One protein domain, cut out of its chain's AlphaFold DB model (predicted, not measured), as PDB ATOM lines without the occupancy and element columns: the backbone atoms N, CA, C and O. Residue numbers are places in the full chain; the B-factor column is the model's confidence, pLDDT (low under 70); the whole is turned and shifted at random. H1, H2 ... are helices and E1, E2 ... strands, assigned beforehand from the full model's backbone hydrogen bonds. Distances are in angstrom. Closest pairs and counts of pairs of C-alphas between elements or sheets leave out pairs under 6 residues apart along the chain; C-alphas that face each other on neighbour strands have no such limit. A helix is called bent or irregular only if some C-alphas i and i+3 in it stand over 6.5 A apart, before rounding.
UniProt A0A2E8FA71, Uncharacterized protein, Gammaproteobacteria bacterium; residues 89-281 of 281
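Overview. This is residues 89 to 281 of the 281 residues of an uncharacterized protein of Gammaproteobacteria bacterium (UniProt A0A2E8FA71). Two lobes sit side by side, one of helices and one of strands. In the strand lobe the two-stranded pair E2 and E5 lies between the helices and the long strands of a strongly twisted six-stranded sheet; in the helix lobe H3 to H6 fold back and forth, H1 crosses H5, and H2 lies at the edge beside H3. The printed part has 193 residues, in the order H1, E1 to E8, H2 to H6. The larger sheet is branched and mixed, E2 and E5 are antiparallel, and the class is mixed, helices and strands. The whole is compact, with a radius of gyration of the C-alphas of 17.2 A and spans of 48 by 44 by 25 A.

Arrangement. H1, residues 89 to 103, touches H5, residues 249 to 261, only just about perpendicular at 71 degrees; their closest C-alphas are Ala 100 and Arg 257, 5.3 A. E1, residues 121 to 124, is parallel to E8, residues 194 to 198, with N 124 and O 197 2.9 A apart. E2, residues 130 to 134, is antiparallel to E5, residues 161 to 165, with N 131 and O 164 at 2.9 A. E3, residues 141 to 146, forms a hairpin with E4, residues 149 to 153, with N 144 and O 151 at 2.9 A. E6, residues 172 to 182, has E3 on one side, N 143 and O 179 at 2.9 A. On the other side are E8, N 174 and O 196 at 2.9 A, and E7, residues 185 to 188, in a hairpin with E6, N 182 and O 185 at 2.9 A. H2, residues 201 to 212, only just touches H3, residues 218 to 227, with residue 211 alone; the closest C-alphas, Ile 211 and Gln 221, are 5.4 A apart. H4, residues 231 to 244, touches H3 at C-alphas 234 and 222, their closest, 4.4 A, and only grazes the branched sheet with residues 231 to 233. H5, the hub, touches H4, closest at C-alphas 258 and 235, 5.4 A, and H6, residues 265 to 278, closest at C-alphas 256 and 268, 4.8 A; it runs opposite ways to each, at shallow tilts of 24 and 12 degrees. Every O i to N i+4 pair is within hydrogen-bond range in H2, H3, H4 and H6, against 9 of 11 in H1 and 6 of 9 in H5.

Along the chain. H1 begins at C-alpha 89, (149.040, 131.605, 120.971), and measures 21.3 A. E6 measures 32.4 A, from C-alpha 172 at (172.906, 116.847, 120.684). H5 is irregular, with C-alphas 250 and 253 7.0 A apart. H6 ends at C-alpha 278, (145.264, 137.825, 95.681).

Size, cuts and confidence. The C-alphas farthest apart, Glu 148 and Asn 281, are 51.9 A apart. The printed part has no cut; the link H1 to E1, residues 104 to 120, is long. Residues 107 to 111 and 280 to 281 have pLDDT under 70.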
ATOM      1  N   ILE A  89     148.636 132.137 122.286       83.25
ATOM      2  CA  ILE A  89     149.040 131.605 120.971       83.25
ATOM      3  C   ILE A  89     148.630 132.549 119.838       83.25
ATOM      4  O   ILE A  89     149.420 132.844 118.949       83.25
ATOM      5  N   MET A  90     147.440 133.136 119.959       85.56
ATOM      6  CA  MET A  90     146.929 134.174 119.070       85.56
ATOM      7  C   MET A  90     147.859 135.388 118.996       85.56
ATOM      8  O   MET A  90     148.186 135.844 117.909       85.56
ATOM      9  N   SER A  91     148.348 135.908 120.124       85.06
ATOM     10  CA  SER A  91     149.289 137.037 120.082       85.06
ATOM     11  C   SER A  91     150.610 136.645 119.423       85.06
ATOM     12  O   SER A  91     151.128 137.411 118.620       85.06
ATOM     13  N   ARG A  92     151.119 135.436 119.687       88.12
ATOM     14  CA  ARG A  92     152.365 134.958 119.076       88.12
ATOM     15  C   ARG A  92     152.238 134.790 117.564       88.12
ATOM     16  O   ARG A  92     153.063 135.328 116.832       88.12
ATOM     17  N   ILE A  93     151.184 134.128 117.084       90.38
ATOM     18  CA  ILE A  93     150.914 133.990 115.643       90.38
ATOM     19  C   ILE A  93     150.782 135.374 114.996       90.38
ATOM     20  O   ILE A  93     151.289 135.594 113.897       90.38
ATOM     21  N   LEU A  94     150.160 136.337 115.681       89.19
ATOM     22  CA  LEU A  94     150.019 137.700 115.176       89.19
ATOM     23  C   LEU A  94     151.368 138.417 115.064       89.19
ATOM     24  O   LEU A  94     151.639 139.066 114.051       89.19
ATOM     25  N   ASP A  95     152.221 138.289 116.074       90.25
ATOM     26  CA  ASP A  95     153.569 138.855 116.062       90.25
ATOM     27  C   ASP A  95     154.411 138.235 114.941       90.25
ATOM     28  O   ASP A  95     155.050 138.956 114.165       90.25
ATOM     29  N   LYS A  96     154.332 136.907 114.776       92.00
ATOM     30  CA  LYS A  96     154.973 136.182 113.673       92.00
ATOM     31  C   LYS A  96     154.460 136.643 112.315       92.00
ATOM     32  O   LYS A  96     155.268 136.845 111.409       92.00
ATOM     33  N   LEU A  97     153.154 136.855 112.179       92.25
ATOM     34  CA  LEU A  97     152.542 137.346 110.950       92.25
ATOM     35  C   LEU A  97     153.038 138.757 110.611       92.25
ATOM     36  O   LEU A  97     153.420 139.023 109.471       92.25
ATOM     37  N   ASN A  98     153.093 139.651 111.598       90.81
ATOM     38  CA  ASN A  98     153.618 141.004 111.418       90.81
ATOM     39  C   ASN A  98     155.094 140.988 110.994       90.81
ATOM     40  O   ASN A  98     155.474 141.724 110.081       90.81
ATOM     41  N   ALA A  99     155.915 140.123 111.598       92.00
ATOM     42  CA  ALA A  99     157.306 139.929 111.189       92.00
ATOM     43  C   ALA A  99     157.410 139.367 109.758       92.00
ATOM     44  O   ALA A  99     158.226 139.831 108.951       92.00
ATOM     45  N   ALA A 100     156.534 138.420 109.419       94.19
ATOM     46  CA  ALA A 100     156.485 137.759 108.122       94.19
ATOM     47  C   ALA A 100     156.171 138.711 106.955       94.19
ATOM     48  O   ALA A 100     156.620 138.479 105.832       94.19
ATOM     49  N   LEU A 101     155.482 139.834 107.200       90.88
ATOM     50  CA  LEU A 101     155.213 140.846 106.168       90.88
ATOM     51  C   LEU A 101     156.489 141.429 105.544       90.88
ATOM     52  O   LEU A 101     156.459 141.867 104.397       90.88
ATOM     53  N   SER A 102     157.625 141.413 106.243       91.31
ATOM     54  CA  SER A 102     158.906 141.837 105.656       91.31
ATOM     55  C   SER A 102     159.413 140.886 104.556       91.31
ATOM     56  O   SER A 102     160.143 141.304 103.651       91.31
ATOM     57  N   PHE A 103     158.961 139.630 104.576       89.00
ATOM     58  CA  PHE A 103     159.346 138.581 103.637       89.00
ATOM     59  C   PHE A 103     158.440 138.506 102.406       89.00
ATOM     60  O   PHE A 103     158.764 137.791 101.472       89.00
ATOM     61  N   VAL A 104     157.348 139.273 102.315       89.31
ATOM     62  CA  VAL A 104     156.453 139.238 101.131       89.31
ATOM     63  C   VAL A 104     156.998 140.028  99.933       89.31
ATOM     64  O   VAL A 104     156.319 140.207  98.917       89.31
ATOM     65  N   THR A 105     158.229 140.531 100.040       85.56
ATOM     66  CA  THR A 105     158.910 141.219  98.945       85.56
ATOM     67  C   THR A 105     159.453 140.207  97.942       85.56
ATOM     68  O   THR A 105     160.226 139.308  98.268       85.56
ATOM     69  N   VAL A 106     159.047 140.361  96.683       79.75
ATOM     70  CA  VAL A 106     159.486 139.482  95.599       79.75
ATOM     71  C   VAL A 106     160.890 139.893  95.169       79.75
ATOM     72  O   VAL A 106     161.092 140.996  94.652       79.75
ATOM     73  N   ARG A 107     161.864 138.997  95.330       69.81
ATOM     74  CA  ARG A 107     163.191 139.173  94.734       69.81
ATOM     75  C   ARG A 107     163.201 138.564  93.333       69.81
ATOM     76  O   ARG A 107     162.555 137.555  93.060       69.81
ATOM     77  N   ARG A 108     163.921 139.200  92.406       65.38
ATOM     78  CA  ARG A 108     164.220 138.581  91.109       65.38
ATOM     79  C   ARG A 108     165.339 137.574  91.336       65.38
ATOM     80  O   ARG A 108     166.474 137.989  91.543       65.38
ATOM     81  N   GLN A 109     165.012 136.291  91.315       62.47
ATOM     82  CA  GLN A 109     166.011 135.236  91.187       62.47
ATOM     83  C   GLN A 109     166.191 134.894  89.708       62.47
ATOM     84  O   GLN A 109     165.230 134.936  88.933       62.47
ATOM     85  N   GLY A 110     167.438 134.641  89.308       64.56
ATOM     86  CA  GLY A 110     167.726 134.046  88.007       64.56
ATOM     87  C   GLY A 110     167.222 132.598  87.963       64.56
ATOM     88  O   GLY A 110     166.992 132.012  89.016       64.56
ATOM     89  N   PRO A 111     167.044 132.015  86.766       63.59
ATOM     90  CA  PRO A 111     166.507 130.659  86.612       63.59
ATOM     91  C   PRO A 111     167.404 129.567  87.216       63.59
ATOM     92  O   PRO A 111     166.917 128.484  87.509       63.59
ATOM     93  N   CYS A 112     168.691 129.864  87.407       76.19
ATOM     94  CA  CYS A 112     169.709 128.952  87.910       76.19
ATOM     95  C   CYS A 112     170.721 129.766  88.731       76.19
ATOM     96  O   CYS A 112     171.584 130.429  88.152       76.19
ATOM     97  N   ASP A 113     170.582 129.786  90.057       78.38
ATOM     98  CA  ASP A 113     171.542 130.416  90.974       78.38
ATOM     99  C   ASP A 113     172.208 129.306  91.798       78.38
ATOM    100  O   ASP A 113     171.515 128.682  92.606       78.38
ATOM    101  N   PRO A 114     173.511 129.011  91.611       81.69
ATOM    102  CA  PRO A 114     174.208 127.926  92.305       81.69
ATOM    103  C   PRO A 114     174.529 128.300  93.763       81.69
ATOM    104  O   PRO A 114     175.606 128.008  94.272       81.69
ATOM    105  N   VAL A 115     173.614 128.987  94.442       87.62
ATOM    106  CA  VAL A 115     173.732 129.390  95.839       87.62
ATOM    107  C   VAL A 115     172.667 128.650  96.628       87.62
ATOM    108  O   VAL A 115     171.486 128.989  96.580       87.62
ATOM    109  N   VAL A 116     173.107 127.668  97.408       91.06
ATOM    110  CA  VAL A 116     172.247 126.966  98.362       91.06
ATOM    111  C   VAL A 116     172.364 127.629  99.727       91.06
ATOM    112  O   VAL A 116     173.460 127.893 100.231       91.06
ATOM    113  N   ARG A 117     171.208 127.915 100.320       93.38
ATOM    114  CA  ARG A 117     171.070 128.371 101.702       93.38
ATOM    115  C   ARG A 117     170.211 127.362 102.445       93.38
ATOM    116  O   ARG A 117     169.282 126.807 101.869       93.38
ATOM    117  N   THR A 118     170.535 127.179 103.709       96.50
ATOM    118  CA  THR A 118     169.879 126.271 104.646       96.50
ATOM    119  C   THR A 118     169.445 127.058 105.878       96.50
ATOM    120  O   THR A 118     169.896 128.193 106.086       96.50
ATOM    121  N   ALA A 119     168.577 126.468 106.699       96.75
ATOM    122  CA  ALA A 119     168.295 127.012 108.021       96.75
ATOM    123  C   ALA A 119     169.567 127.019 108.871       96.75
ATOM    124  O   ALA A 119     170.285 126.024 108.930       96.75
ATOM    125  N   SER A 120     169.841 128.142 109.539       95.56
ATOM    126  CA  SER A 120     171.065 128.305 110.331       95.56
ATOM    127  C   SER A 120     171.124 127.367 111.534       95.56
ATOM    128  O   SER A 120     172.203 126.889 111.864       95.56
ATOM    129  N   ASN A 121     169.979 127.135 112.180       97.69
ATOM    130  CA  ASN A 121     169.795 126.132 113.221       97.69
ATOM    131  C   ASN A 121     168.380 125.545 113.119       97.69
ATOM    132  O   ASN A 121     167.455 126.283 112.772       97.69
ATOM    133  N   LEU A 122     168.217 124.264 113.432       98.31
ATOM    134  CA  LEU A 122     166.923 123.579 113.525       98.31
ATOM    135  C   LEU A 122     167.025 122.357 114.452       98.31
ATOM    136  O   LEU A 122     168.110 121.990 114.890       98.31
ATOM    137  N   SER A 123     165.905 121.719 114.759       98.25
ATOM    138  CA  SER A 123     165.851 120.488 115.549       98.25
ATOM    139  C   SER A 123     165.345 119.334 114.698       98.25
ATOM    140  O   SER A 123     164.459 119.522 113.868       98.25
ATOM    141  N   LEU A 124     165.918 118.151 114.914       98.31
ATOM    142  CA  LEU A 124     165.553 116.902 114.247       98.31
ATOM    143  C   LEU A 124     165.312 115.803 115.281       98.31
ATOM    144  O   LEU A 124     165.825 115.854 116.402       98.31
ATOM    145  N   SER A 125     164.537 114.795 114.897       96.94
ATOM    146  CA  SER A 125     164.292 113.603 115.708       96.94
ATOM    147  C   SER A 125     164.128 112.363 114.829       96.94
ATOM    148  O   SER A 125     164.094 112.453 113.606       96.94
ATOM    149  N   SER A 126     163.971 111.200 115.459       94.75
ATOM    150  CA  SER A 126     163.594 109.945 114.796       94.75
ATOM    151  C   SER A 126     162.317 110.065 113.952       94.75
ATOM    152  O   SER A 126     162.246 109.481 112.873       94.75
ATOM    153  N   ASP A 127     161.328 110.824 114.426       93.44
ATOM    154  CA  ASP A 127     160.054 111.033 113.726       93.44
ATOM    155  C   ASP A 127     160.139 112.104 112.639       93.44
ATOM    156  O   ASP A 127     159.393 112.061 111.661       93.44
ATOM    157  N   TYR A 128     161.046 113.060 112.830       96.69
ATOM    158  CA  TYR A 128     161.228 114.247 112.002       96.69
ATOM    159  C   TYR A 128     162.712 114.387 111.623       96.69
ATOM    160  O   TYR A 128     163.414 115.242 112.173       96.69
ATOM    161  N   PRO A 129     163.237 113.492 110.758       97.81
ATOM    162  CA  PRO A 129     164.674 113.369 110.510       97.81
ATOM    163  C   PRO A 129     165.182 114.239 109.354       97.81
ATOM    164  O   PRO A 129     166.356 114.160 108.992       97.81
ATOM    165  N   ASP A 130     164.307 115.005 108.707       98.44
ATOM    166  CA  ASP A 130     164.586 115.557 107.387       98.44
ATOM    167  C   ASP A 130     165.308 116.905 107.449       98.44
ATOM    168  O   ASP A 130     164.777 117.910 107.916       98.44
ATOM    169  N   LEU A 131     166.497 116.958 106.848       98.38
ATOM    170  CA  LEU A 131     167.097 118.202 106.378       98.38
ATOM    171  C   LEU A 131     166.554 118.540 104.993       98.38
ATOM    172  O   LEU A 131     166.394 117.664 104.138       98.38
ATOM    173  N   VAL A 132     166.324 119.831 104.752       98.12
ATOM    174  CA  VAL A 132     165.863 120.326 103.453       98.12
ATOM    175  C   VAL A 132     166.634 121.554 103.000       98.12
ATOM    176  O   VAL A 132     167.061 122.382 103.805       98.12
ATOM    177  N   TRP A 133     166.781 121.690 101.686       97.19
ATOM    178  CA  TRP A 133     167.293 122.898 101.047       97.19
ATOM    179  C   TRP A 133     166.704 123.067  99.653       97.19
ATOM    180  O   TRP A 133     166.083 122.166  99.088       97.19
ATOM    181  N   GLN A 134     166.886 124.259  99.095       94.75
ATOM    182  CA  GLN A 134     166.383 124.571  97.767       94.75
ATOM    183  C   GLN A 134     167.124 123.759  96.705       94.75
ATOM    184  O   GLN A 134     168.358 123.751  96.683       94.75
ATOM    185  N   ASN A 135     166.378 123.179  95.763       93.50
ATOM    186  CA  ASN A 135     166.977 122.713  94.522       93.50
ATOM    187  C   ASN A 135     167.420 123.924  93.687       93.50
ATOM    188  O   ASN A 135     166.597 124.687  93.178       93.50
ATOM    189  N   ALA A 136     168.730 124.144  93.592       88.56
ATOM    190  CA  ALA A 136     169.300 125.280  92.882       88.56
ATOM    191  C   ALA A 136     169.058 125.182  91.367       88.56
ATOM    192  O   ALA A 136     168.713 126.186  90.743       88.56
ATOM    193  N   CYS A 137     169.252 123.993  90.780       87.00
ATOM    194  CA  CYS A 137     168.990 123.675  89.371       87.00
ATOM    195  C   CYS A 137     168.779 122.164  89.198       87.00
ATOM    196  O   CYS A 137     169.428 121.365  89.871       87.00
ATOM    197  N   ALA A 138     167.990 121.772  88.195       87.31
ATOM    198  CA  ALA A 138     167.602 120.379  87.966       87.31
ATOM    199  C   ALA A 138     168.749 119.391  87.681       87.31
ATOM    200  O   ALA A 138     168.586 118.187  87.846       87.31
ATOM    201  N   ASN A 139     169.907 119.878  87.236       88.62
ATOM    202  CA  ASN A 139     171.063 119.063  86.860       88.62
ATOM    203  C   ASN A 139     172.190 119.057  87.904       88.62
ATOM    204  O   ASN A 139     173.229 118.448  87.654       88.62
ATOM    205  N   LEU A 140     172.021 119.745  89.035       90.25
ATOM    206  CA  LEU A 140     173.074 119.878  90.040       90.25
ATOM    207  C   LEU A 140     173.064 118.717  91.029       90.25
ATOM    208  O   LEU A 140     172.009 118.227  91.427       90.25
ATOM    209  N   LEU A 141     174.264 118.308  91.435       94.31
ATOM    210  CA  LEU A 141     174.479 117.360  92.517       94.31
ATOM    211  C   LEU A 141     174.861 118.119  93.782       94.31
ATOM    212  O   LEU A 141     175.455 119.202  93.722       94.31
ATOM    213  N   TYR A 142     174.554 117.523  94.926       96.62
ATOM    214  CA  TYR A 142     174.837 118.110  96.226       96.62
ATOM    215  C   TYR A 142     175.773 117.203  97.008       96.62
ATOM    216  O   TYR A 142     175.688 115.981  96.921       96.62
ATOM    217  N   ARG A 143     176.646 117.805  97.806       97.38
ATOM    218  CA  ARG A 143     177.412 117.102  98.829       97.38
ATOM    219  C   ARG A 143     177.004 117.646 100.181       97.38
ATOM    220  O   ARG A 143     177.215 118.823 100.464       97.38
ATOM    221  N   LEU A 144     176.398 116.792 100.989       98.12
ATOM    222  CA  LEU A 144     176.073 117.081 102.374       98.12
ATOM    223  C   LEU A 144     177.203 116.539 103.247       98.12
ATOM    224  O   LEU A 144     177.535 115.360 103.178       98.12
ATOM    225  N   THR A 145     177.789 117.394 104.071       98.25
ATOM    226  CA  THR A 145     178.689 116.979 105.146       98.25
ATOM    227  C   THR A 145     177.970 117.194 106.466       98.25
ATOM    228  O   THR A 145     177.504 118.307 106.696       98.25
ATOM    229  N   ILE A 146     177.872 116.163 107.304       98.44
ATOM    230  CA  ILE A 146     177.399 116.256 108.693       98.44
ATOM    231  C   ILE A 146     178.576 115.854 109.576       98.44
ATOM    232  O   ILE A 146     179.053 114.724 109.495       98.44
ATOM    233  N   ASP A 147     179.067 116.790 110.383       97.06
ATOM    234  CA  ASP A 147     180.335 116.690 111.106       97.06
ATOM    235  C   ASP A 147     181.507 116.284 110.185       97.06
ATOM    236  O   ASP A 147     182.028 117.122 109.447       97.06
ATOM    237  N   GLU A 148     181.923 115.014 110.211       95.44
ATOM    238  CA  GLU A 148     183.000 114.459 109.372       95.44
ATOM    239  C   GLU A 148     182.479 113.530 108.258       95.44
ATOM    240  O   GLU A 148     183.230 113.181 107.344       95.44
ATOM    241  N   GLU A 149     181.200 113.151 108.305       97.50
ATOM    242  CA  GLU A 149     180.583 112.210 107.371       97.50
ATOM    243  C   GLU A 149     180.093 112.924 106.111       97.50
ATOM    244  O   GLU A 149     179.525 114.018 106.168       97.50
ATOM    245  N   ILE A 150     180.313 112.298 104.952       97.19
ATOM    246  CA  ILE A 150     180.021 112.876 103.637       97.19
ATOM    247  C   ILE A 150     178.973 112.033 102.915       97.19
ATOM    248  O   ILE A 150     179.141 110.828 102.727       97.19
ATOM    249  N   TYR A 151     177.938 112.708 102.425       97.38
ATOM    250  CA  TYR A 151     176.846 112.143 101.648       97.38
ATOM    251  C   TYR A 151     176.778 112.847 100.292       97.38
ATOM    252  O   TYR A 151     176.475 114.038 100.206       97.38
ATOM    253  N   ASP A 152     177.048 112.103  99.220       96.31
ATOM    254  CA  ASP A 152     176.823 112.583  97.859       96.31
ATOM    255  C   ASP A 152     175.360 112.334  97.478       96.31
ATOM    256  O   ASP A 152     174.870 111.203  97.483       96.31
ATOM    257  N   ILE A 153     174.656 113.414  97.162       96.25
ATOM    258  CA  ILE A 153     173.224 113.427  96.891       96.25
ATOM    259  C   ILE A 153     173.027 113.700  95.395       96.25
ATOM    260  O   ILE A 153     173.490 114.730  94.885       96.25
ATOM    261  N   PRO A 154     172.370 112.781  94.664       93.75
ATOM    262  CA  PRO A 154     172.160 112.936  93.232       93.75
ATOM    263  C   PRO A 154     171.234 114.120  92.932       93.75
ATOM    264  O   PRO A 154     170.501 114.599  93.798       93.75
ATOM    265  N   ASN A 155     171.238 114.568  91.676       91.19
ATOM    266  CA  ASN A 155     170.235 115.526  91.222       91.19
ATOM    267  C   ASN A 155     168.825 114.933  91.369       91.19
ATOM    268  O   ASN A 155     168.622 113.736  91.152       91.19
ATOM    269  N   ILE A 156     167.864 115.789  91.714       93.44
ATOM    270  CA  ILE A 156     166.458 115.411  91.927       93.44
ATOM    271  C   ILE A 156     165.545 115.867  90.776       93.44
ATOM    272  O   ILE A 156     164.325 115.903  90.912       93.44
ATOM    273  N   GLY A 157     166.123 116.243  89.629       91.06
ATOM    274  CA  GLY A 157     165.373 116.757  88.485       91.06
ATOM    275  C   GLY A 157     164.610 118.043  88.815       91.06
ATOM    276  O   GLY A 157     165.164 118.960  89.413       91.06
ATOM    277  N   ASP A 158     163.343 118.113  88.412       89.62
ATOM    278  CA  ASP A 158     162.509 119.320  88.514       89.62
ATOM    279  C   ASP A 158     161.834 119.513  89.890       89.62
ATOM    280  O   ASP A 158     161.014 120.417  90.052       89.62
ATOM    281  N   GLU A 159     162.143 118.680  90.889       93.38
ATOM    282  CA  GLU A 159     161.635 118.858  92.254       93.38
ATOM    283  C   GLU A 159     162.178 120.148  92.896       93.38
ATOM    284  O   GLU A 159     163.328 120.525  92.696       93.38
ATOM    285  N   GLU A 160     161.371 120.850  93.694       92.62
ATOM    286  CA  GLU A 160     161.743 122.179  94.212       92.62
ATOM    287  C   GLU A 160     162.616 122.129  95.480       92.62
ATOM    288  O   GLU A 160     163.364 123.072  95.767       92.62
ATOM    289  N   ILE A 161     162.521 121.040  96.248       95.88
ATOM    290  CA  ILE A 161     163.170 120.867  97.551       95.88
ATOM    291  C   ILE A 161     163.981 119.578  97.536       95.88
ATOM    292  O   ILE A 161     163.431 118.504  97.317       95.88
ATOM    293  N   VAL A 162     165.270 119.679  97.850       97.38
ATOM    294  CA  VAL A 162     166.098 118.512  98.154       97.38
ATOM    295  C   VAL A 162     165.875 118.124  99.608       97.38
ATOM    296  O   VAL A 162     165.858 118.992 100.483       97.38
ATOM    297  N   ARG A 163     165.702 116.825  99.855       97.44
ATOM    298  CA  ARG A 163     165.441 116.252 101.176       97.44
ATOM    299  C   ARG A 163     166.463 115.164 101.488       97.44
ATOM    300  O   ARG A 163     166.732 114.311 100.645       97.44
ATOM    301  N   PHE A 164     166.982 115.180 102.709       98.19
ATOM    302  CA  PHE A 164     167.857 114.140 103.233       98.19
ATOM    303  C   PHE A 164     167.439 113.766 104.656       98.19
ATOM    304  O   PHE A 164     167.481 114.608 105.550       98.19
ATOM    305  N   SER A 165     167.059 112.506 104.859       98.12
ATOM    306  CA  SER A 165     166.693 111.979 106.173       98.12
ATOM    307  C   SER A 165     167.946 111.547 106.932       98.12
ATOM    308  O   SER A 165     168.644 110.620 106.516       98.12
ATOM    309  N   VAL A 166     168.230 112.215 108.044       97.75
ATOM    310  CA  VAL A 166     169.348 111.882 108.932       97.75
ATOM    311  C   VAL A 166     168.990 110.640 109.751       97.75
ATOM    312  O   VAL A 166     167.904 110.541 110.316       97.75
ATOM    313  N   THR A 167     169.906 109.678 109.828       94.69
ATOM    314  CA  THR A 167     169.743 108.454 110.625       94.69
ATOM    315  C   THR A 167     171.025 108.140 111.385       94.69
ATOM    316  O   THR A 167     172.099 108.602 111.012       94.69
ATOM    317  N   ASP A 168     170.912 107.323 112.437       91.44
ATOM    318  CA  ASP A 168     172.054 106.774 113.185       91.44
ATOM    319  C   ASP A 168     173.038 107.825 113.737       91.44
ATOM    320  O   ASP A 168     174.246 107.595 113.801       91.44
ATOM    321  N   ILE A 169     172.517 108.975 114.173       95.62
ATOM    322  CA  ILE A 169     173.306 110.078 114.728       95.62
ATOM    323  C   ILE A 169     173.219 110.144 116.259       95.62
ATOM    324  O   ILE A 169     172.279 109.640 116.880       95.62
ATOM    325  N   ALA A 170     174.238 110.734 116.886       96.56
ATOM    326  CA  ALA A 170     174.262 110.934 118.329       96.56
ATOM    327  C   ALA A 170     173.246 112.003 118.771       96.56
ATOM    328  O   ALA A 170     172.769 112.801 117.977       96.56
ATOM    329  N   LEU A 171     172.908 112.015 120.062       97.56
ATOM    330  CA  LEU A 171     172.108 113.094 120.643       97.56
ATOM    331  C   LEU A 171     172.941 114.380 120.737       97.56
ATOM    332  O   LEU A 171     174.106 114.328 121.144       97.56
ATOM    333  N   GLY A 172     172.303 115.526 120.502       97.62
ATOM    334  CA  GLY A 172     172.906 116.847 120.684       97.62
ATOM    335  C   GLY A 172     173.146 117.598 119.379       97.62
ATOM    336  O   GLY A 172     172.465 117.369 118.387       97.62
ATOM    337  N   SER A 173     174.073 118.553 119.422       98.25
ATOM    338  CA  SER A 173     174.292 119.506 118.334       98.25
ATOM    339  C   SER A 173     175.285 118.979 117.306       98.25
ATOM    340  O   SER A 173     176.380 118.544 117.675       98.25
ATOM    341  N   HIS A 174     174.921 119.085 116.033       98.69
ATOM    342  CA  HIS A 174     175.704 118.644 114.882       98.69
ATOM    343  C   HIS A 174     175.824 119.773 113.870       98.69
ATOM    344  O   HIS A 174     174.857 120.497 113.617       98.69
ATOM    345  N   ASN A 175     177.004 119.921 113.270       98.56
ATOM    346  CA  ASN A 175     177.193 120.885 112.191       98.56
ATOM    347  C   ASN A 175     176.962 120.203 110.852       98.56
ATOM    348  O   ASN A 175     177.340 119.051 110.653       98.56
ATOM    349  N   TYR A 176     176.394 120.936 109.904       98.50
ATOM    350  CA  TYR A 176     176.246 120.454 108.547       98.50
ATOM    351  C   TYR A 176     176.493 121.539 107.505       98.50
ATOM    352  O   TYR A 176     176.295 122.740 107.728       98.50
ATOM    353  N   ARG A 177     176.922 121.096 106.327       98.06
ATOM    354  CA  ARG A 177     177.184 121.945 105.168       98.06
ATOM    355  C   ARG A 177     176.671 121.275 103.906       98.06
ATOM    356  O   ARG A 177     176.923 120.097 103.689       98.06
ATOM    357  N   VAL A 178     175.998 122.050 103.059       97.81
ATOM    358  CA  VAL A 178     175.568 121.615 101.727       97.81
ATOM    359  C   VAL A 178     176.385 122.348 100.672       97.81
ATOM    360  O   VAL A 178     176.340 123.574 100.571       97.81
ATOM    361  N   GLU A 179     177.122 121.586  99.881       96.94
ATOM    362  CA  GLU A 179     177.936 122.051  98.762       96.94
ATOM    363  C   GLU A 179     177.299 121.620  97.439       96.94
ATOM    364  O   GLU A 179     176.550 120.645  97.389       96.94
ATOM    365  N   ILE A 180     177.605 122.336  96.356       95.50
ATOM    366  CA  ILE A 180     177.199 121.944  95.000       95.50
ATOM    367  C   ILE A 180     178.411 121.369  94.281       95.50
ATOM    368  O   ILE A 180     179.483 121.986  94.280       95.50
ATOM    369  N   VAL A 181     178.220 120.216  93.643       93.00
ATOM    370  CA  VAL A 181     179.271 119.472  92.946       93.00
ATOM    371  C   VAL A 181     178.937 119.342  91.458       93.00
ATOM    372  O   VAL A 181     177.816 118.993  91.090       93.00
ATOM    373  N   GLU A 182     179.927 119.593  90.604       89.00
ATOM    374  CA  GLU A 182     179.876 119.378  89.155       89.00
ATOM    375  C   GLU A 182     181.186 118.716  88.697       89.00
ATOM    376  O   GLU A 182     182.270 119.202  89.015       89.00
ATOM    377  N   GLU A 183     181.096 117.585  87.985       85.12
ATOM    378  CA  GLU A 183     182.265 116.803  87.524       85.12
ATOM    379  C   GLU A 183     183.302 116.544  88.642       85.12
ATOM    380  O   GLU A 183     184.498 116.772  88.465       85.12
ATOM    381  N   ASP A 184     182.828 116.123  89.822       82.50
ATOM    382  CA  ASP A 184     183.615 115.894  91.049       82.50
ATOM    383  C   ASP A 184     184.285 117.140  91.664       82.50
ATOM    384  O   ASP A 184     184.995 117.039  92.670       82.50
ATOM    385  N   ASN A 185     184.026 118.335  91.126       89.38
ATOM    386  CA  ASN A 185     184.521 119.601  91.657       89.38
ATOM    387  C   ASN A 185     183.432 120.334  92.441       89.38
ATOM    388  O   ASN A 185     182.304 120.488  91.978       89.38
ATOM    389  N   VAL A 186     183.784 120.855  93.618       93.50
ATOM    390  CA  VAL A 186     182.901 121.744  94.382       93.50
ATOM    391  C   VAL A 186     182.849 123.107  93.686       93.50
ATOM    392  O   VAL A 186     183.845 123.832  93.659       93.50
ATOM    393  N   ILE A 187     181.687 123.462  93.136       93.62
ATOM    394  CA  ILE A 187     181.459 124.744  92.445       93.62
ATOM    395  C   ILE A 187     180.837 125.806  93.358       93.62
ATOM    396  O   ILE A 187     180.941 127.002  93.082       93.62
ATOM    397  N   TYR A 188     180.234 125.385  94.471       94.56
ATOM    398  CA  TYR A 188     179.749 126.265  95.530       94.56
ATOM    399  C   TYR A 188     179.906 125.606  96.897       94.56
ATOM    400  O   TYR A 188     179.574 124.436  97.074       94.56
ATOM    401  N   SER A 189     180.344 126.401  97.871       95.25
ATOM    402  CA  SER A 189     180.373 126.045  99.285       95.25
ATOM    403  C   SER A 189     179.944 127.268 100.110       95.25
ATOM    404  O   SER A 189     180.377 128.391  99.805       95.25
ATOM    405  N   PRO A 190     179.056 127.116 101.108       95.19
ATOM    406  CA  PRO A 190     178.620 128.223 101.946       95.19
ATOM    407  C   PRO A 190     179.762 128.734 102.832       95.19
ATOM    408  O   PRO A 190     180.731 128.044 103.129       95.19
ATOM    409  N   ARG A 191     179.647 129.988 103.281       93.50
ATOM    410  CA  ARG A 191     180.686 130.640 104.102       93.50
ATOM    411  C   ARG A 191     180.773 130.117 105.533       93.50
ATOM    412  O   ARG A 191     181.771 130.366 106.202       93.50
ATOM    413  N   SER A 192     179.703 129.505 106.013       94.69
ATOM    414  CA  SER A 192     179.566 129.001 107.370       94.69
ATOM    415  C   SER A 192     178.683 127.770 107.343       94.69
ATOM    416  O   SER A 192     177.729 127.715 106.561       94.69
ATOM    417  N   ASP A 193     178.988 126.840 108.234       97.19
ATOM    418  CA  ASP A 193     178.166 125.663 108.457       97.19
ATOM    419  C   ASP A 193     176.871 126.076 109.167       97.19
ATOM    420  O   ASP A 193     176.805 127.104 109.852       97.19
ATOM    421  N   SER A 194     175.826 125.295 108.934       98.38
ATOM    422  CA  SER A 194     174.583 125.343 109.702       98.38
ATOM    423  C   SER A 194     174.639 124.290 110.803       98.38
ATOM    424  O   SER A 194     175.530 123.442 110.795       98.38
ATOM    425  N   SER A 195     173.698 124.321 111.739       98.50
ATOM    426  CA  SER A 195     173.604 123.305 112.787       98.50
ATOM    427  C   SER A 195     172.216 122.693 112.875       98.50
ATOM    428  O   SER A 195     171.228 123.291 112.445       98.50
ATOM    429  N   PHE A 196     172.134 121.502 113.451       98.69
ATOM    430  CA  PHE A 196     170.886 120.991 113.990       98.69
ATOM    431  C   PHE A 196     171.112 120.313 115.336       98.69
ATOM    432  O   PHE A 196     172.186 119.772 115.594       98.69
ATOM    433  N   ASP A 197     170.083 120.321 116.175       98.38
ATOM    434  CA  ASP A 197     170.056 119.567 117.421       98.38
ATOM    435  C   ASP A 197     169.226 118.289 117.229       98.38
ATOM    436  O   ASP A 197     168.032 118.348 116.925       98.38
ATOM    437  N   TRP A 198     169.856 117.127 117.404       98.38
ATOM    438  CA  TRP A 198     169.186 115.830 117.398       98.38
ATOM    439  C   TRP A 198     168.640 115.520 118.794       98.38
ATOM    440  O   TRP A 198     169.406 115.302 119.745       98.38
ATOM    441  N   ILE A 199     167.314 115.536 118.930       96.94
ATOM    442  CA  ILE A 199     166.643 115.355 120.220       96.94
ATOM    443  C   ILE A 199     166.412 113.878 120.542       96.94
ATOM    444  O   ILE A 199     166.357 113.019 119.662       96.94
ATOM    445  N   ASP A 200     166.252 113.579 121.831       95.00
ATOM    446  CA  ASP A 200     165.943 112.226 122.276       95.00
ATOM    447  C   ASP A 200     164.462 111.856 122.099       95.00
ATOM    448  O   ASP A 200     163.581 112.701 121.925       95.00
ATOM    449  N   GLU A 201     164.182 110.554 122.171       93.81
ATOM    450  CA  GLU A 201     162.828 110.021 122.005       93.81
ATOM    451  C   GLU A 201     161.863 110.525 123.090       93.81
ATOM    452  O   GLU A 201     160.679 110.700 122.824       93.81
ATOM    453  N   ASN A 202     162.342 110.801 124.309       94.50
ATOM    454  CA  ASN A 202     161.480 111.318 125.376       94.50
ATOM    455  C   ASN A 202     160.985 112.730 125.036       94.50
ATOM    456  O   ASN A 202     159.792 113.009 125.138       94.50
ATOM    457  N   SER A 203     161.889 113.588 124.569       93.38
ATOM    458  CA  SER A 203     161.585 114.940 124.104       93.38
ATOM    459  C   SER A 203     160.672 114.898 122.875       93.38
ATOM    460  O   SER A 203     159.735 115.689 122.774       93.38
ATOM    461  N   ALA A 204     160.877 113.929 121.975       91.94
ATOM    462  CA  ALA A 204     159.999 113.715 120.827       91.94
ATOM    463  C   ALA A 204     158.577 113.302 121.258       91.94
ATOM    464  O   ALA A 204     157.596 113.863 120.768       91.94
ATOM    465  N   VAL A 205     158.442 112.393 122.234       93.75
ATOM    466  CA  VAL A 205     157.147 112.016 122.835       93.75
ATOM    467  C   VAL A 205     156.458 113.223 123.475       93.75
ATOM    468  O   VAL A 205     155.255 113.415 123.280       93.75
ATOM    469  N   GLU A 206     157.186 114.031 124.248       92.75
ATOM    470  CA  GLU A 206     156.642 115.238 124.881       92.75
ATOM    471  C   GLU A 206     156.119 116.221 123.833       92.75
ATOM    472  O   GLU A 206     154.966 116.645 123.919       92.75
ATOM    473  N   MET A 207     156.907 116.485 122.791       93.56
ATOM    474  CA  MET A 207     156.500 117.323 121.667       93.56
ATOM    475  C   MET A 207     155.234 116.785 120.983       93.56
ATOM    476  O   MET A 207     154.300 117.550 120.746       93.56
ATOM    477  N   ARG A 208     155.144 115.475 120.706       92.31
ATOM    478  CA  ARG A 208     153.933 114.863 120.120       92.31
ATOM    479  C   ARG A 208     152.702 115.071 121.000       92.31
ATOM    480  O   ARG A 208     151.629 115.394 120.491       92.31
ATOM    481  N   ASN A 209     152.857 114.908 122.312       93.06
ATOM    482  CA  ASN A 209     151.767 115.113 123.262       93.06
ATOM    483  C   ASN A 209     151.319 116.577 123.317       93.06
ATOM    484  O   ASN A 209     150.124 116.829 123.439       93.06
ATOM    485  N   GLU A 210     152.244 117.535 123.224       92.06
ATOM    486  CA  GLU A 210     151.905 118.960 123.156       92.06
ATOM    487  C   GLU A 210     151.222 119.317 121.827       92.06
ATOM    488  O   GLU A 210     150.180 119.967 121.848       92.06
ATOM    489  N   ILE A 211     151.715 118.814 120.688       92.00
ATOM    490  CA  ILE A 211     151.068 118.990 119.372       92.00
ATOM    491  C   ILE A 211     149.622 118.481 119.410       92.00
ATOM    492  O   ILE A 211     148.711 119.167 118.946       92.00
ATOM    493  N   ALA A 212     149.393 117.312 120.015       91.19
ATOM    494  CA  ALA A 212     148.065 116.716 120.127       91.19
ATOM    495  C   ALA A 212     147.075 117.560 120.954       91.19
ATOM    496  O   ALA A 212     145.866 117.416 120.781       91.19
ATOM    497  N   ARG A 213     147.545 118.466 121.829       89.88
ATOM    498  CA  ARG A 213     146.660 119.364 122.600       89.88
ATOM    499  C   ARG A 213     146.011 120.450 121.751       89.88
ATOM    500  O   ARG A 213     145.012 121.015 122.187       89.88
ATOM    501  N   PHE A 214     146.567 120.747 120.580       88.75
ATOM    502  CA  PHE A 214     145.995 121.723 119.652       88.75
ATOM    503  C   PHE A 214     144.895 121.128 118.761       88.75
ATOM    504  O   PHE A 214     144.290 121.867 117.993       88.75
ATOM    505  N   ASP A 215     144.613 119.826 118.884       85.38
ATOM    506  CA  ASP A 215     143.553 119.117 118.159       85.38
ATOM    507  C   ASP A 215     143.565 119.421 116.648       85.38
ATOM    508  O   ASP A 215     144.588 119.190 116.006       85.38
ATOM    509  N   SER A 216     142.494 119.969 116.067       80.75
ATOM    510  CA  SER A 216     142.417 120.305 114.635       80.75
ATOM    511  C   SER A 216     143.098 121.625 114.245       80.75
ATOM    512  O   SER A 216     143.123 121.984 113.064       80.75
ATOM    513  N   ASP A 217     143.668 122.376 115.192       90.56
ATOM    514  CA  ASP A 217     144.315 123.653 114.895       90.56
ATOM    515  C   ASP A 217     145.732 123.466 114.337       90.56
ATOM    516  O   ASP A 217     146.746 123.556 115.035       90.56
ATOM    517  N   SER A 218     145.796 123.231 113.029       91.44
ATOM    518  CA  SER A 218     147.055 123.040 112.312       91.44
ATOM    519  C   SER A 218     147.976 124.266 112.361       91.44
ATOM    520  O   SER A 218     149.196 124.092 112.354       91.44
ATOM    521  N   LEU A 219     147.450 125.495 112.463       92.19
ATOM    522  CA  LEU A 219     148.294 126.688 112.612       92.19
ATOM    523  C   LEU A 219     148.926 126.757 113.999       92.19
ATOM    524  O   LEU A 219     150.117 127.050 114.103       92.19
ATOM    525  N   ALA A 220     148.176 126.430 115.050       92.56
ATOM    526  CA  ALA A 220     148.730 126.310 116.394       92.56
ATOM    527  C   ALA A 220     149.791 125.203 116.497       92.56
ATOM    528  O   ALA A 220     150.836 125.409 117.115       92.56
ATOM    529  N   GLN A 221     149.558 124.055 115.853       94.88
ATOM    530  CA  GLN A 221     150.558 122.988 115.765       94.88
ATOM    531  C   GLN A 221     151.826 123.449 115.031       94.88
ATOM    532  O   GLN A 221     152.931 123.159 115.486       94.88
ATOM    533  N   SER A 222     151.670 124.163 113.909       95.69
ATOM    534  CA  SER A 222     152.790 124.702 113.119       95.69
ATOM    535  C   SER A 222     153.622 125.681 113.939       95.69
ATOM    536  O   SER A 222     154.845 125.582 113.981       95.69
ATOM    537  N   ASP A 223     152.947 126.595 114.636       94.50
ATOM    538  CA  ASP A 223     153.576 127.578 115.507       94.50
ATOM    539  C   ASP A 223     154.355 126.910 116.646       94.50
ATOM    540  O   ASP A 223     155.487 127.307 116.910       94.50
ATOM    541  N   TYR A 224     153.800 125.869 117.274       95.12
ATOM    542  CA  TYR A 224     154.505 125.109 118.306       95.12
ATOM    543  C   TYR A 224     155.753 124.394 117.763       95.12
ATOM    544  O   TYR A 224     156.822 124.523 118.354       95.12
ATOM    545  N   LEU A 225     155.649 123.698 116.624       96.56
ATOM    546  CA  LEU A 225     156.794 123.035 115.982       96.56
ATOM    547  C   LEU A 225     157.918 124.022 115.651       96.56
ATOM    548  O   LEU A 225     159.084 123.737 115.912       96.56
ATOM    549  N   GLU A 226     157.563 125.189 115.116       96.06
ATOM    550  CA  GLU A 226     158.513 126.253 114.791       96.06
ATOM    551  C   GLU A 226     159.241 126.756 116.048       96.06
ATOM    552  O   GLU A 226     160.466 126.858 116.043       96.06
ATOM    553  N   GLU A 227     158.516 127.010 117.146       94.50
ATOM    554  CA  GLU A 227     159.119 127.409 118.432       94.50
ATOM    555  C   GLU A 227     160.020 126.315 119.022       94.50
ATOM    556  O   GLU A 227     161.003 126.614 119.700       94.50
ATOM    557  N   SER A 228     159.698 125.049 118.754       95.31
ATOM    558  CA  SER A 228     160.504 123.891 119.139       95.31
ATOM    559  C   SER A 228     161.669 123.605 118.181       95.31
ATOM    560  O   SER A 228     162.378 122.628 118.392       95.31
ATOM    561  N   GLY A 229     161.885 124.428 117.148       96.69
ATOM    562  CA  GLY A 229     162.996 124.289 116.201       96.69
ATOM    563  C   GLY A 229     162.752 123.315 115.042       96.69
ATOM    564  O   GLY A 229     163.607 123.200 114.166       96.69
ATOM    565  N   PHE A 230     161.591 122.659 114.971       97.88
ATOM    566  CA  PHE A 230     161.213 121.719 113.904       97.88
ATOM    567  C   PHE A 230     160.696 122.466 112.671       97.88
ATOM    568  O   PHE A 230     159.520 122.408 112.304       97.88
ATOM    569  N   LEU A 231     161.592 123.238 112.051       98.44
ATOM    570  CA  LEU A 231     161.252 124.182 110.985       98.44
ATOM    571  C   LEU A 231     160.712 123.496 109.722       98.44
ATOM    572  O   LEU A 231     159.875 124.070 109.026       98.44
ATOM    573  N   VAL A 232     161.175 122.281 109.418       98.38
ATOM    574  CA  VAL A 232     160.755 121.532 108.224       98.38
ATOM    575  C   VAL A 232     159.301 121.088 108.357       98.38
ATOM    576  O   VAL A 232     158.479 121.363 107.480       98.38
ATOM    577  N   GLU A 233     158.954 120.480 109.483       97.56
ATOM    578  CA  GLU A 233     157.603 120.032 109.808       97.56
ATOM    579  C   GLU A 233     156.645 121.209 109.973       97.56
ATOM    580  O   GLU A 233     155.523 121.158 109.464       97.56
ATOM    581  N   ALA A 234     157.091 122.286 110.627       97.88
ATOM    582  CA  ALA A 234     156.320 123.520 110.714       97.88
ATOM    583  C   ALA A 234     155.999 124.064 109.313       97.88
ATOM    584  O   ALA A 234     154.849 124.402 109.034       97.88
ATOM    585  N   MET A 235     156.980 124.091 108.401       98.38
ATOM    586  CA  MET A 235     156.776 124.532 107.018       98.38
ATOM    587  C   MET A 235     155.757 123.666 106.270       98.38
ATOM    588  O   MET A 235     154.892 124.225 105.592       98.38
ATOM    589  N   TYR A 236     155.815 122.336 106.396       97.75
ATOM    590  CA  TYR A 236     154.829 121.462 105.750       97.75
ATOM    591  C   TYR A 236     153.423 121.666 106.318       97.75
ATOM    592  O   TYR A 236     152.483 121.797 105.542       97.75
ATOM    593  N   LYS A 237     153.263 121.817 107.638       96.62
ATOM    594  CA  LYS A 237     151.940 122.104 108.215       96.62
ATOM    595  C   LYS A 237     151.401 123.483 107.834       96.62
ATOM    596  O   LYS A 237     150.214 123.603 107.535       96.62
ATOM    597  N   TYR A 238     152.253 124.512 107.779       97.31
ATOM    598  CA  TYR A 238     151.855 125.813 107.237       97.31
ATOM    599  C   TYR A 238     151.396 125.683 105.781       97.31
ATOM    600  O   TYR A 238     150.401 126.299 105.401       97.31
ATOM    601  N   ARG A 239     152.097 124.881 104.972       97.06
ATOM    602  CA  ARG A 239     151.729 124.622 103.577       97.06
ATOM    603  C   ARG A 239     150.356 123.964 103.482       97.06
ATOM    604  O   ARG A 239     149.479 124.527 102.835       97.06
ATOM    605  N   ASP A 240     150.151 122.858 104.191       95.94
ATOM    606  CA  ASP A 240     148.891 122.109 104.185       95.94
ATOM    607  C   ASP A 240     147.710 122.989 104.622       95.94
ATOM    608  O   ASP A 240     146.646 122.982 103.994       95.94
ATOM    609  N   TYR A 241     147.901 123.809 105.662       94.94
ATOM    610  CA  TYR A 241     146.870 124.735 106.126       94.94
ATOM    611  C   TYR A 241     146.527 125.794 105.073       94.94
ATOM    612  O   TYR A 241     145.357 126.030 104.783       94.94
ATOM    613  N   ILE A 242     147.530 126.440 104.478       95.00
ATOM    614  CA  ILE A 242     147.314 127.516 103.499       95.00
ATOM    615  C   ILE A 242     146.734 126.988 102.178       95.00
ATOM    616  O   ILE A 242     145.971 127.699 101.519       95.00
ATOM    617  N   GLU A 243     147.077 125.762 101.783       93.75
ATOM    618  CA  GLU A 243     146.499 125.102 100.609       93.75
ATOM    619  C   GLU A 243     145.025 124.739 100.827       93.75
ATOM    620  O   GLU A 243     144.204 124.962  99.936       93.75
ATOM    621  N   SER A 244     144.676 124.245 102.019       91.94
ATOM    622  CA  SER A 244     143.291 123.914 102.388       91.94
ATOM    623  C   SER A 244     142.418 125.140 102.686       91.94
ATOM    624  O   SER A 244     141.207 125.071 102.494       91.94
ATOM    625  N   HIS A 245     143.024 126.269 103.068       91.56
ATOM    626  CA  HIS A 245     142.340 127.510 103.449       91.56
ATOM    627  C   HIS A 245     142.776 128.693 102.577       91.56
ATOM    628  O   HIS A 245     143.223 129.743 103.056       91.56
ATOM    629  N   SER A 246     142.687 128.520 101.257       89.94
ATOM    630  CA  SER A 246     143.167 129.509 100.278       89.94
ATOM    631  C   SER A 246     142.512 130.898 100.412       89.94
ATOM    632  O   SER A 246     143.133 131.913 100.075       89.94
ATOM    633  N   GLU A 247     141.290 130.955 100.945       87.88
ATOM    634  CA  GLU A 247     140.535 132.166 101.273       87.88
ATOM    635  C   GLU A 247     141.148 132.958 102.434       87.88
ATOM    636  O   GLU A 247     141.027 134.186 102.475       87.88
ATOM    637  N   GLN A 248     141.896 132.299 103.323       90.81
ATOM    638  CA  GLN A 248     142.645 132.931 104.410       90.81
ATOM    639  C   GLN A 248     144.014 133.438 103.934       90.81
ATOM    640  O   GLN A 248     145.037 133.315 104.610       90.81
ATOM    641  N   ASN A 249     144.046 134.083 102.760       92.25
ATOM    642  CA  ASN A 249     145.272 134.594 102.137       92.25
ATOM    643  C   ASN A 249     146.064 135.562 103.043       92.25
ATOM    644  O   ASN A 249     147.267 135.739 102.863       92.25
ATOM    645  N   TYR A 250     145.425 136.179 104.042       91.12
ATOM    646  CA  TYR A 250     146.102 137.011 105.039       91.12
ATOM    647  C   TYR A 250     147.065 136.238 105.950       91.12
ATOM    648  O   TYR A 250     147.933 136.883 106.532       91.12
ATOM    649  N   LEU A 251     146.965 134.907 106.045       94.12
ATOM    650  CA  LEU A 251     147.882 134.043 106.803       94.12
ATOM    651  C   LEU A 251     149.045 133.503 105.958       94.12
ATOM    652  O   LEU A 251     150.063 133.095 106.513       94.12
ATOM    653  N   ARG A 252     148.956 133.591 104.623       96.06
ATOM    654  CA  ARG A 252     150.004 133.166 103.676       96.06
ATOM    655  C   ARG A 252     151.413 133.703 103.994       96.06
ATOM    656  O   ARG A 252     152.375 132.971 103.762       96.06
ATOM    657  N   PRO A 253     151.598 134.919 104.559       96.56
ATOM    658  CA  PRO A 253     152.919 135.369 104.987       96.56
ATOM    659  C   PRO A 253     153.639 134.414 105.952       96.56
ATOM    660  O   PRO A 253     154.862 134.335 105.878       96.56
ATOM    661  N   LEU A 254     152.932 133.647 106.792       96.88
ATOM    662  CA  LEU A 254     153.557 132.652 107.677       96.88
ATOM    663  C   LEU A 254     154.330 131.589 106.878       96.88
ATOM    664  O   LEU A 254     155.501 131.346 107.158       96.88
ATOM    665  N   LEU A 255     153.730 131.056 105.810       97.88
ATOM    666  CA  LEU A 255     154.390 130.110 104.907       97.88
ATOM    667  C   LEU A 255     155.559 130.755 104.145       97.88
ATOM    668  O   LEU A 255     156.635 130.170 104.039       97.88
ATOM    669  N   ILE A 256     155.381 131.993 103.668       97.62
ATOM    670  CA  ILE A 256     156.445 132.768 102.999       97.62
ATOM    671  C   ILE A 256     157.670 132.901 103.913       97.62
ATOM    672  O   ILE A 256     158.808 132.766 103.456       97.62
ATOM    673  N   ARG A 257     157.444 133.170 105.203       97.12
ATOM    674  CA  ARG A 257     158.507 133.248 106.204       97.12
ATOM    675  C   ARG A 257     159.141 131.880 106.459       97.12
ATOM    676  O   ARG A 257     160.364 131.809 106.429       97.12
ATOM    677  N   ALA A 258     158.351 130.819 106.627       98.00
ATOM    678  CA  ALA A 258     158.871 129.463 106.825       98.00
ATOM    679  C   ALA A 258     159.793 129.029 105.667       98.00
ATOM    680  O   ALA A 258     160.883 128.499 105.887       98.00
ATOM    681  N   TYR A 259     159.426 129.350 104.420       97.81
ATOM    682  CA  TYR A 259     160.311 129.158 103.268       97.81
ATOM    683  C   TYR A 259     161.605 129.966 103.371       97.81
ATOM    684  O   TYR A 259     162.681 129.440 103.091       97.81
ATOM    685  N   ALA A 260     161.530 131.237 103.769       95.94
ATOM    686  CA  ALA A 260     162.714 132.081 103.905       95.94
ATOM    687  C   ALA A 260     163.692 131.560 104.973       95.94
ATOM    688  O   ALA A 260     164.904 131.589 104.752       95.94
ATOM    689  N   GLU A 261     163.171 131.078 106.103       96.12
ATOM    690  CA  GLU A 261     163.959 130.532 107.215       96.12
ATOM    691  C   GLU A 261     164.692 129.245 106.831       96.12
ATOM    692  O   GLU A 261     165.853 129.080 107.193       96.12
ATOM    693  N   LEU A 262     164.070 128.395 106.010       97.50
ATOM    694  CA  LEU A 262     164.697 127.194 105.446       97.50
ATOM    695  C   LEU A 262     165.612 127.481 104.241       97.50
ATOM    696  O   LEU A 262     166.203 126.563 103.679       97.50
ATOM    697  N   GLY A 263     165.730 128.740 103.809       95.06
ATOM    698  CA  GLY A 263     166.521 129.111 102.632       95.06
ATOM    699  C   GLY A 263     165.873 128.759 101.284       95.06
ATOM    700  O   GLY A 263     166.543 128.816 100.252       95.06
ATOM    701  N   LEU A 264     164.574 128.455 101.272       95.19
ATOM    702  CA  LEU A 264     163.763 128.083 100.106       95.19
ATOM    703  C   LEU A 264     163.257 129.324  99.347       95.19
ATOM    704  O   LEU A 264     162.056 129.554  99.189       95.19
ATOM    705  N   TYR A 265     164.176 130.178  98.900       92.06
ATOM    706  CA  TYR A 265     163.867 131.499  98.341       92.06
ATOM    707  C   TYR A 265     163.059 131.498  97.031       92.06
ATOM    708  O   TYR A 265     162.341 132.469  96.767       92.06
ATOM    709  N   SER A 266     163.146 130.439  96.224       90.75
ATOM    710  CA  SER A 266     162.311 130.284  95.026       90.75
ATOM    711  C   SER A 266     160.841 130.129  95.419       90.75
ATOM    712  O   SER A 266     159.999 130.922  94.986       90.75
ATOM    713  N   LEU A 267     160.561 129.203  96.346       94.19
ATOM    714  CA  LEU A 267     159.230 128.975  96.916       94.19
ATOM    715  C   LEU A 267     158.713 130.220  97.643       94.19
ATOM    716  O   LEU A 267     157.609 130.684  97.375       94.19
ATOM    717  N   GLN A 268     159.550 130.848  98.474       95.19
ATOM    718  CA  GLN A 268     159.245 132.133  99.114       95.19
ATOM    719  C   GLN A 268     158.824 133.197  98.089       95.19
ATOM    720  O   GLN A 268     157.847 133.917  98.302       95.19
ATOM    721  N   SER A 269     159.540 133.305  96.967       92.88
ATOM    722  CA  SER A 269     159.251 134.294  95.925       92.88
ATOM    723  C   SER A 269     157.979 133.975  95.141       92.88
ATOM    724  O   SER A 269     157.241 134.900  94.790       92.88
ATOM    725  N   GLN A 270     157.715 132.701  94.846       92.94
ATOM    726  CA  GLN A 270     156.475 132.249  94.210       92.94
ATOM    727  C   GLN A 270     155.272 132.548  95.106       92.94
ATOM    728  O   GLN A 270     154.313 133.185  94.668       92.94
ATOM    729  N   GLU A 271     155.381 132.192  96.379       95.50
ATOM    730  CA  GLU A 271     154.322 132.350  97.362       95.50
ATOM    731  C   GLU A 271     154.038 133.829  97.665       95.50
ATOM    732  O   GLU A 271     152.885 134.261  97.732       95.50
ATOM    733  N   ALA A 272     155.082 134.662  97.713       94.94
ATOM    734  CA  ALA A 272     154.943 136.113  97.803       94.94
ATOM    735  C   ALA A 272     154.243 136.725  96.578       94.94
ATOM    736  O   ALA A 272     153.468 137.676  96.721       94.94
ATOM    737  N   ARG A 273     154.478 136.211  95.362       93.69
ATOM    738  CA  ARG A 273     153.738 136.665  94.168       93.69
ATOM    739  C   ARG A 273     152.263 136.296  94.276       93.69
ATOM    740  O   ARG A 273     151.425 137.157  94.004       93.69
ATOM    741  N   LEU A 274     151.960 135.072  94.706       93.69
ATOM    742  CA  LEU A 274     150.589 134.612  94.908       93.69
ATOM    743  C   LEU A 274     149.865 135.486  95.941       93.69
ATOM    744  O   LEU A 274     148.836 136.079  95.609       93.69
ATOM    745  N   TYR A 275     150.468 135.686  97.118       94.38
ATOM    746  CA  TYR A 275     149.950 136.568  98.169       94.38
ATOM    747  C   TYR A 275     149.592 137.963  97.639       94.38
ATOM    748  O   TYR A 275     148.472 138.438  97.830       94.38
ATOM    749  N   ASN A 276     150.534 138.606  96.940       91.69
ATOM    750  CA  ASN A 276     150.355 139.958  96.414       91.69
ATOM    751  C   ASN A 276     149.310 140.020  95.289       91.69
ATOM    752  O   ASN A 276     148.623 141.032  95.158       91.69
ATOM    753  N   SER A 277     149.176 138.965  94.478       91.25
ATOM    754  CA  SER A 277     148.171 138.905  93.410       91.25
ATOM    755  C   SER A 277     146.747 138.805  93.959       91.25
ATOM    756  O   SER A 277     145.860 139.498  93.470       91.25
ATOM    757  N   LEU A 278     146.556 138.021  95.025       86.38
ATOM    758  CA  LEU A 278     145.264 137.825  95.681       86.38
ATOM    759  C   LEU A 278     144.877 138.997  96.590       86.38
ATOM    760  O   LEU A 278     143.700 139.197  96.843       86.38
ATOM    761  N   ARG A 279     145.844 139.797  97.061       74.12
ATOM    762  CA  ARG A 279     145.580 141.002  97.870       74.12
ATOM    763  C   ARG A 279     144.957 142.155  97.074       74.12
ATOM    764  O   ARG A 279     144.418 143.080  97.673       74.12
ATOM    765  N   ASN A 280     145.135 142.159  95.754       53.22
ATOM    766  CA  ASN A 280     144.673 143.232  94.869       53.22
ATOM    767  C   ASN A 280     143.303 142.938  94.229       53.22
ATOM    768  O   ASN A 280     142.854 143.736  93.404       53.22
ATOM    769  N   ASN A 281     142.675 141.822  94.607       41.25
ATOM    770  CA  ASN A 281     141.297 141.463  94.281       41.25
ATOM    771  C   ASN A 281     140.430 141.582  95.537       41.25
ATOM    772  O   ASN A 281     139.222 141.849  95.365       41.25
TER     773      ASN A 281